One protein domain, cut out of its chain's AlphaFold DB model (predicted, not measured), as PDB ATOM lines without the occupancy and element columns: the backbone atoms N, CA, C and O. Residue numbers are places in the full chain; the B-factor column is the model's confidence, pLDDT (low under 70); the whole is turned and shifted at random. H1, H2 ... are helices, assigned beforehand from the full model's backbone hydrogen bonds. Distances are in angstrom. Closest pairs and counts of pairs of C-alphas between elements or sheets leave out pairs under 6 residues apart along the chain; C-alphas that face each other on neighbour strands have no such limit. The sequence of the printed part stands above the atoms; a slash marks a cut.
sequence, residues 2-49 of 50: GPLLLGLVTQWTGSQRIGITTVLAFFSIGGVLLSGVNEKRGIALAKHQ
ATOM      1  N   GLY A   2     -14.317 -28.069   4.461       77.31
ATOM      2  CA  GLY A   2     -15.333 -29.028   4.943       77.31
ATOM      3  C   GLY A   2     -14.823 -30.435   5.318       77.31
ATOM      4  O   GLY A   2     -15.027 -30.840   6.459       77.31
ATOM      5  N   PRO A   3     -14.093 -31.155   4.440       81.38
ATOM      6  CA  PRO A   3     -13.566 -32.490   4.761       81.38
ATOM      7  C   PRO A   3     -12.551 -32.498   5.914       81.38
ATOM      8  O   PRO A   3     -12.458 -33.463   6.664       81.38
ATOM      9  N   LEU A   4     -11.816 -31.395   6.070       85.00
ATOM     10  CA  LEU A   4     -10.765 -31.217   7.075       85.00
ATOM     11  C   LEU A   4     -11.366 -31.047   8.478       85.00
ATOM     12  O   LEU A   4     -10.945 -31.712   9.419       85.00
ATOM     13  N   LEU A   5     -12.410 -30.219   8.595       80.31
ATOM     14  CA  LEU A   5     -13.188 -30.074   9.829       80.31
ATOM     15  C   LEU A   5     -13.905 -31.370  10.205       80.31
ATOM     16  O   LEU A   5     -13.899 -31.752  11.371       80.31
ATOM     17  N   LEU A   6     -14.462 -32.077   9.220       80.31
ATOM     18  CA  LEU A   6     -15.122 -33.358   9.451       80.31
ATOM     19  C   LEU A   6     -14.140 -34.412   9.990       80.31
ATOM     20  O   LEU A   6     -14.455 -35.116  10.948       80.31
ATOM     21  N   GLY A   7     -12.937 -34.488   9.409       81.62
ATOM     22  CA  GLY A   7     -11.863 -35.376   9.859       81.62
ATOM     23  C   GLY A   7     -11.377 -35.056  11.274       81.62
ATOM     24  O   GLY A   7     -11.307 -35.955  12.108       81.62
ATOM     25  N   LEU A   8     -11.136 -33.775  11.578       84.00
ATOM     26  CA  LEU A   8     -10.720 -33.321  12.912       84.00
ATOM     27  C   LEU A   8     -11.769 -33.635  13.985       84.00
ATOM     28  O   LEU A   8     -11.434 -34.200  15.023       84.00
ATOM     29  N   VAL A   9     -13.045 -33.329  13.727       81.25
ATOM     30  CA  VAL A   9     -14.135 -33.598  14.679       81.25
ATOM     31  C   VAL A   9     -14.328 -35.100  14.880       81.25
ATOM     32  O   VAL A   9     -14.484 -35.551  16.014       81.25
ATOM     33  N   THR A  10     -14.262 -35.899  13.813       82.44
ATOM     34  CA  THR A  10     -14.395 -37.363  13.904       82.44
ATOM     35  C   THR A  10     -13.250 -37.984  14.702       82.44
ATOM     36  O   THR A  10     -13.490 -38.840  15.549       82.44
ATOM     37  N   GLN A  11     -12.014 -37.534  14.471       83.19
ATOM     38  CA  GLN A  11     -10.836 -38.041  15.174       83.19
ATOM     39  C   GLN A  11     -10.844 -37.657  16.658       83.19
ATOM     40  O   GLN A  11     -10.448 -38.459  17.497       83.19
ATOM     41  N   TRP A  12     -11.330 -36.460  16.989       83.69
ATOM     42  CA  TRP A  12     -11.392 -35.987  18.371       83.69
ATOM     43  C   TRP A  12     -12.532 -36.626  19.172       83.69
ATOM     44  O   TRP A  12     -12.391 -36.885  20.362       83.69
ATOM     45  N   THR A  13     -13.653 -36.927  18.515       83.12
ATOM     46  CA  THR A  13     -14.834 -37.538  19.155       83.12
ATOM     47  C   THR A  13     -14.824 -39.065  19.121       83.12
ATOM     48  O   THR A  13     -15.631 -39.696  19.800       83.12
ATOM     49  N   GLY A  14     -13.955 -39.676  18.307       81.12
ATOM     50  CA  GLY A  14     -13.893 -41.126  18.095       81.12
ATOM     51  C   GLY A  14     -15.158 -41.723  17.465       81.12
ATOM     52  O   GLY A  14     -15.285 -42.943  17.384       81.12
ATOM     53  N   SER A  15     -16.118 -40.891  17.038       78.94
ATOM     54  CA  SER A  15     -17.449 -41.330  16.627       78.94
ATOM     55  C   SER A  15     -17.870 -40.678  15.313       78.94
ATOM     56  O   SER A  15     -18.148 -39.481  15.231       78.94
ATOM     57  N   GLN A  16     -17.981 -41.496  14.266       76.94
ATOM     58  CA  GLN A  16     -18.327 -41.054  12.909       76.94
ATOM     59  C   GLN A  16     -19.694 -40.351  12.831       76.94
ATOM     60  O   GLN A  16     -19.890 -39.449  12.018       76.94
ATOM     61  N   ARG A  17     -20.634 -40.719  13.710       84.88
ATOM     62  CA  ARG A  17     -21.965 -40.093  13.785       84.88
ATOM     63  C   ARG A  17     -21.890 -38.629  14.222       84.88
ATOM     64  O   ARG A  17     -22.607 -37.803  13.669       84.88
ATOM     65  N   ILE A  18     -20.993 -38.316  15.160       80.50
ATOM     66  CA  ILE A  18     -20.763 -36.945  15.635       80.50
ATOM     67  C   ILE A  18     -20.023 -36.133  14.561       80.50
ATOM     68  O   ILE A  18     -20.342 -34.970  14.325       80.50
ATOM     69  N   GLY A  19     -19.118 -36.776  13.814       80.00
ATOM     70  CA  GLY A  19     -18.488 -36.186  12.631       80.00
ATOM     71  C   GLY A  19     -19.487 -35.719  11.562       80.00
ATOM     72  O   GLY A  19     -19.324 -34.650  10.977       80.00
ATOM     73  N   ILE A  20     -20.576 -36.454  11.332       84.56
ATOM     74  CA  ILE A  20     -21.629 -36.036  10.386       84.56
ATOM     75  C   ILE A  20     -22.408 -34.813  10.891       84.56
ATOM     76  O   ILE A  20     -22.853 -33.993  10.087       84.56
ATOM     77  N   THR A  21     -22.525 -34.615  12.207       87.50
ATOM     78  CA  THR A  21     -23.234 -33.461  12.785       87.50
ATOM     79  C   THR A  21     -22.570 -32.126  12.426       87.50
ATOM     80  O   THR A  21     -23.243 -31.101  12.341       87.50
ATOM     81  N   THR A  22     -21.275 -32.131  12.096       84.88
ATOM     82  CA  THR A  22     -20.579 -30.952  11.558       84.88
ATOM     83  C   THR A  22     -21.188 -30.459  10.242       84.88
ATOM     84  O   THR A  22     -21.232 -29.255  10.005       84.88
ATOM     85  N   VAL A  23     -21.716 -31.357   9.401       88.31
ATOM     86  CA  VAL A  23     -22.415 -30.973   8.160       88.31
ATOM     87  C   VAL A  23     -23.686 -30.201   8.486       88.31
ATOM     88  O   VAL A  23     -23.918 -29.145   7.905       88.31
ATOM     89  N   LEU A  24     -24.469 -30.680   9.458       90.81
ATOM     90  CA  LEU A  24     -25.667 -29.986   9.940       90.81
ATOM     91  C   LEU A  24     -25.337 -28.599  10.502       90.81
ATOM     92  O   LEU A  24     -26.072 -27.649  10.236       90.81
ATOM     93  N   ALA A  25     -24.222 -28.458  11.225       89.38
ATOM     94  CA  ALA A  25     -23.764 -27.164  11.724       89.38
ATOM     95  C   ALA A  25     -23.457 -26.191  10.573       89.38
ATOM     96  O   ALA A  25     -23.980 -25.078  10.553       89.38
ATOM     97  N   PHE A  26     -22.688 -26.626   9.569       91.50
ATOM     98  CA  PHE A  26     -22.411 -25.817   8.377       91.50
ATOM     99  C   PHE A  26     -23.681 -25.444   7.611       91.50
ATOM    100  O   PHE A  26     -23.826 -24.298   7.189       91.50
ATOM    101  N   PHE A  27     -24.609 -26.388   7.460       94.00
ATOM    102  CA  PHE A  27     -25.873 -26.156   6.766       94.00
ATOM    103  C   PHE A  27     -26.742 -25.135   7.501       94.00
ATOM    104  O   PHE A  27     -27.307 -24.240   6.882       94.00
ATOM    105  N   SER A  28     -26.792 -25.225   8.830       95.69
ATOM    106  CA  SER A  28     -27.529 -24.282   9.674       95.69
ATOM    107  C   SER A  28     -26.938 -22.875   9.577       95.69
ATOM    108  O   SER A  28     -27.674 -21.916   9.371       95.69
ATOM    109  N   ILE A  29     -25.607 -22.749   9.645       94.94
ATOM    110  CA  ILE A  29     -24.910 -21.463   9.487       94.94
ATOM    111  C   ILE A  29     -25.188 -20.866   8.102       94.94
ATOM    112  O   ILE A  29     -25.542 -19.693   7.995       94.94
ATOM    113  N   GLY A  30     -25.070 -21.675   7.045       94.81
ATOM    114  CA  GLY A  30     -25.377 -21.253   5.680       94.81
ATOM    115  C   GLY A  30     -26.830 -20.804   5.521       94.81
ATOM    116  O   GLY A  30     -27.081 -19.752   4.941       94.81
ATOM    117  N   GLY A  31     -27.780 -21.549   6.089       96.50
ATOM    118  CA  GLY A  31     -29.203 -21.208   6.066       96.50
ATOM    119  C   GLY A  31     -29.517 -19.894   6.783       96.50
ATOM    120  O   GLY A  31     -30.250 -19.064   6.251       96.50
ATOM    121  N   VAL A  32     -28.910 -19.655   7.950       97.06
ATOM    122  CA  VAL A  32     -29.049 -18.380   8.672       97.06
ATOM    123  C   VAL A  32     -28.476 -17.227   7.847       97.06
ATOM    124  O   VAL A  32     -29.134 -16.200   7.701       97.06
ATOM    125  N   LEU A  33     -27.298 -17.394   7.244       95.50
ATOM    126  CA  LEU A  33     -26.713 -16.372   6.371       95.50
ATOM    127  C   LEU A  33     -27.599 -16.074   5.153       95.50
ATOM    128  O   LEU A  33     -27.817 -14.911   4.821       95.50
ATOM    129  N   LEU A  34     -28.146 -17.114   4.520       95.56
ATOM    130  CA  LEU A  34     -29.049 -16.989   3.375       95.56
ATOM    131  C   LEU A  34     -30.363 -16.295   3.738       95.56
ATOM    132  O   LEU A  34     -30.897 -15.561   2.914       95.56
ATOM    133  N   SER A  35     -30.855 -16.451   4.968       95.19
ATOM    134  CA  SER A  35     -32.105 -15.809   5.397       95.19
ATOM    135  C   SER A  35     -32.058 -14.273   5.360       95.19
ATOM    136  O   SER A  35     -33.098 -13.630   5.239       95.19
ATOM    137  N   GLY A  36     -30.862 -13.678   5.425       93.81
ATOM    138  CA  GLY A  36     -30.667 -12.232   5.300       93.81
ATOM    139  C   GLY A  36     -30.466 -11.734   3.864       93.81
ATOM    140  O   GLY A  36     -30.345 -10.526   3.653       93.81
ATOM    141  N   VAL A  37     -30.393 -12.623   2.868       94.25
ATOM    142  CA  VAL A  37     -30.112 -12.243   1.478       94.25
ATOM    143  C   VAL A  37     -31.366 -11.669   0.818       94.25
ATOM    144  O   VAL A  37     -32.415 -12.301   0.767       94.25
ATOM    145  N   ASN A  38     -31.251 -10.462   0.258       93.25
ATOM    146  CA  ASN A  38     -32.320  -9.845  -0.528       93.25
ATOM    147  C   ASN A  38     -32.115 -10.113  -2.023       93.25
ATOM    148  O   ASN A  38     -31.442  -9.356  -2.729       93.25
ATOM    149  N   GLU A  39     -32.734 -11.185  -2.504       92.69
ATOM    150  CA  GLU A  39     -32.615 -11.648  -3.891       92.69
ATOM    151  C   GLU A  39     -33.191 -10.628  -4.882       92.69
ATOM    152  O   GLU A  39     -32.588 -10.352  -5.917       92.69
ATOM    153  N   LYS A  40     -34.323  -9.997  -4.538       91.75
ATOM    154  CA  LYS A  40     -34.979  -8.988  -5.389       91.75
ATOM    155  C   LYS A  40     -34.059  -7.803  -5.666       91.75
ATOM    156  O   LYS A  40     -33.950  -7.362  -6.808       91.75
ATOM    157  N   ARG A  41     -33.373  -7.309  -4.629       91.94
ATOM    158  CA  ARG A  41     -32.386  -6.231  -4.754       91.94
ATOM    159  C   ARG A  41     -31.205  -6.664  -5.622       91.94
ATOM    160  O   ARG A  41     -30.766  -5.880  -6.455       91.94
ATOM    161  N   GLY A  42     -30.721  -7.896  -5.456       91.62
ATOM    162  CA  GLY A  42     -29.642  -8.447  -6.280       91.62
ATOM    163  C   GLY A  42     -29.996  -8.493  -7.768       91.62
ATOM    164  O   GLY A  42     -29.230  -8.013  -8.599       91.62
ATOM    165  N   ILE A  43     -31.191  -8.987  -8.102       94.69
ATOM    166  CA  ILE A  43     -31.674  -9.077  -9.490       94.69
ATOM    167  C   ILE A  43     -31.856  -7.684 -10.106       94.69
ATOM    168  O   ILE A  43     -31.500  -7.472 -11.264       94.69
ATOM    169  N   ALA A  44     -32.398  -6.728  -9.345       94.62
ATOM    170  CA  ALA A  44     -32.569  -5.358  -9.820       94.62
ATOM    171  C   ALA A  44     -31.222  -4.705 -10.162       94.62
ATOM    172  O   ALA A  44     -31.086  -4.106 -11.224       94.62
ATOM    173  N   LEU A  45     -30.210  -4.869  -9.302       93.06
ATOM    174  CA  LEU A  45     -28.866  -4.340  -9.545       93.06
ATOM    175  C   LEU A  45     -28.207  -4.957 -10.786       93.06
ATOM    176  O   LEU A  45     -27.572  -4.230 -11.541       93.06
ATOM    177  N   ALA A  46     -28.394  -6.258 -11.024       91.88
ATOM    178  CA  ALA A  46     -27.856  -6.928 -12.208       91.88
ATOM    179  C   ALA A  46     -28.473  -6.399 -13.516       91.88
ATOM    180  O   ALA A  46     -27.753  -6.162 -14.477       91.88
ATOM    181  N   LYS A  47     -29.790  -6.148 -13.540       88.06
ATOM    182  CA  LYS A  47     -30.493  -5.613 -14.722       88.06
ATOM    183  C   LYS A  47     -30.148  -4.162 -15.064       88.06
ATOM    184  O   LYS A  47     -30.380  -3.744 -16.188       88.06
ATOM    185  N   HIS A  48     -29.659  -3.383 -14.101       76.12
ATOM    186  CA  HIS A  48     -29.245  -1.993 -14.324       76.12
ATOM    187  C   HIS A  48     -27.777  -1.859 -14.764       76.12
ATOM    188  O   HIS A  48     -27.319  -0.740 -14.979       76.12
ATOM    189  N   GLN A  49     -27.036  -2.970 -14.846       68.69
ATOM    190  CA  GLN A  49     -25.638  -3.007 -15.288       68.69
ATOM    191  C   GLN A  49     -25.464  -3.364 -16.777       68.69
ATOM    192  O   GLN A  49     -24.323  -3.417 -17.235       68.69
TER     193      GLN A  49
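Overview. This is residues 2 to 49 of the 50 residues of the protein "MFS transporter, UMF1 family" of Candidatus Kentron sp. TC (UniProt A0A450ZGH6). What is the shape? A long helix, H2, makes the greater part of a thin rod, with H1 folded back at one end in a V-shaped helical hairpin and H3 continuing the rod beyond the other end. Residues 27 to 49, with the last part of H2 and H3 whole, stick out free. What is it made of? The printed part has 48 residues with three named helices, in the order H1, H2, H3, and no named strand; its class is all helix. It is extended, with a radius of gyration of the C-alphas of 17.1 A and spans of 53 by 17 by 10 A.

Along the chain. Where is the longest helix? H2, residues 16 to 35, is 29.7 A long from C-alpha 16 at (-18.327, -41.054, 12.909) to C-alpha 35 at (-32.105, -15.809, 5.397). Where are the others? H1, residues 2 to 13, is 16.6 A long and begins with C-alpha 2 at (-15.333, -29.028, 4.943). H3, residues 39 to 47, is 12.6 A long and ends with C-alpha 47 at (-30.493, -5.613, -14.722).

Arrangement. How do H2 and H1 stand? They touch, H2 with residues 16 to 23 alone, and the closest C-alphas are those of Thr 10 and Gly 19, 4.4 A apart. This hairpin runs opposite ways at a steep tilt of 45 degrees. What of H3? It is apart from both H1 and H2. Are the backbones in range? Every O i to N i+4 pair is within hydrogen-bond range in H1 and H3, and 12 of 16 are in H2.

Size, cuts and confidence. How large is it? The two C-alphas farthest apart, those of Gly 14 and His 48, are 53.1 A apart. Is there a cut? The printed part has no cut, and both links are tight, with 2 residues between H1 and H2 and 3 between H2 and H3. Where is confidence low? The mean pLDDT of the printed part is 87.5, and residue 49 alone is under 70.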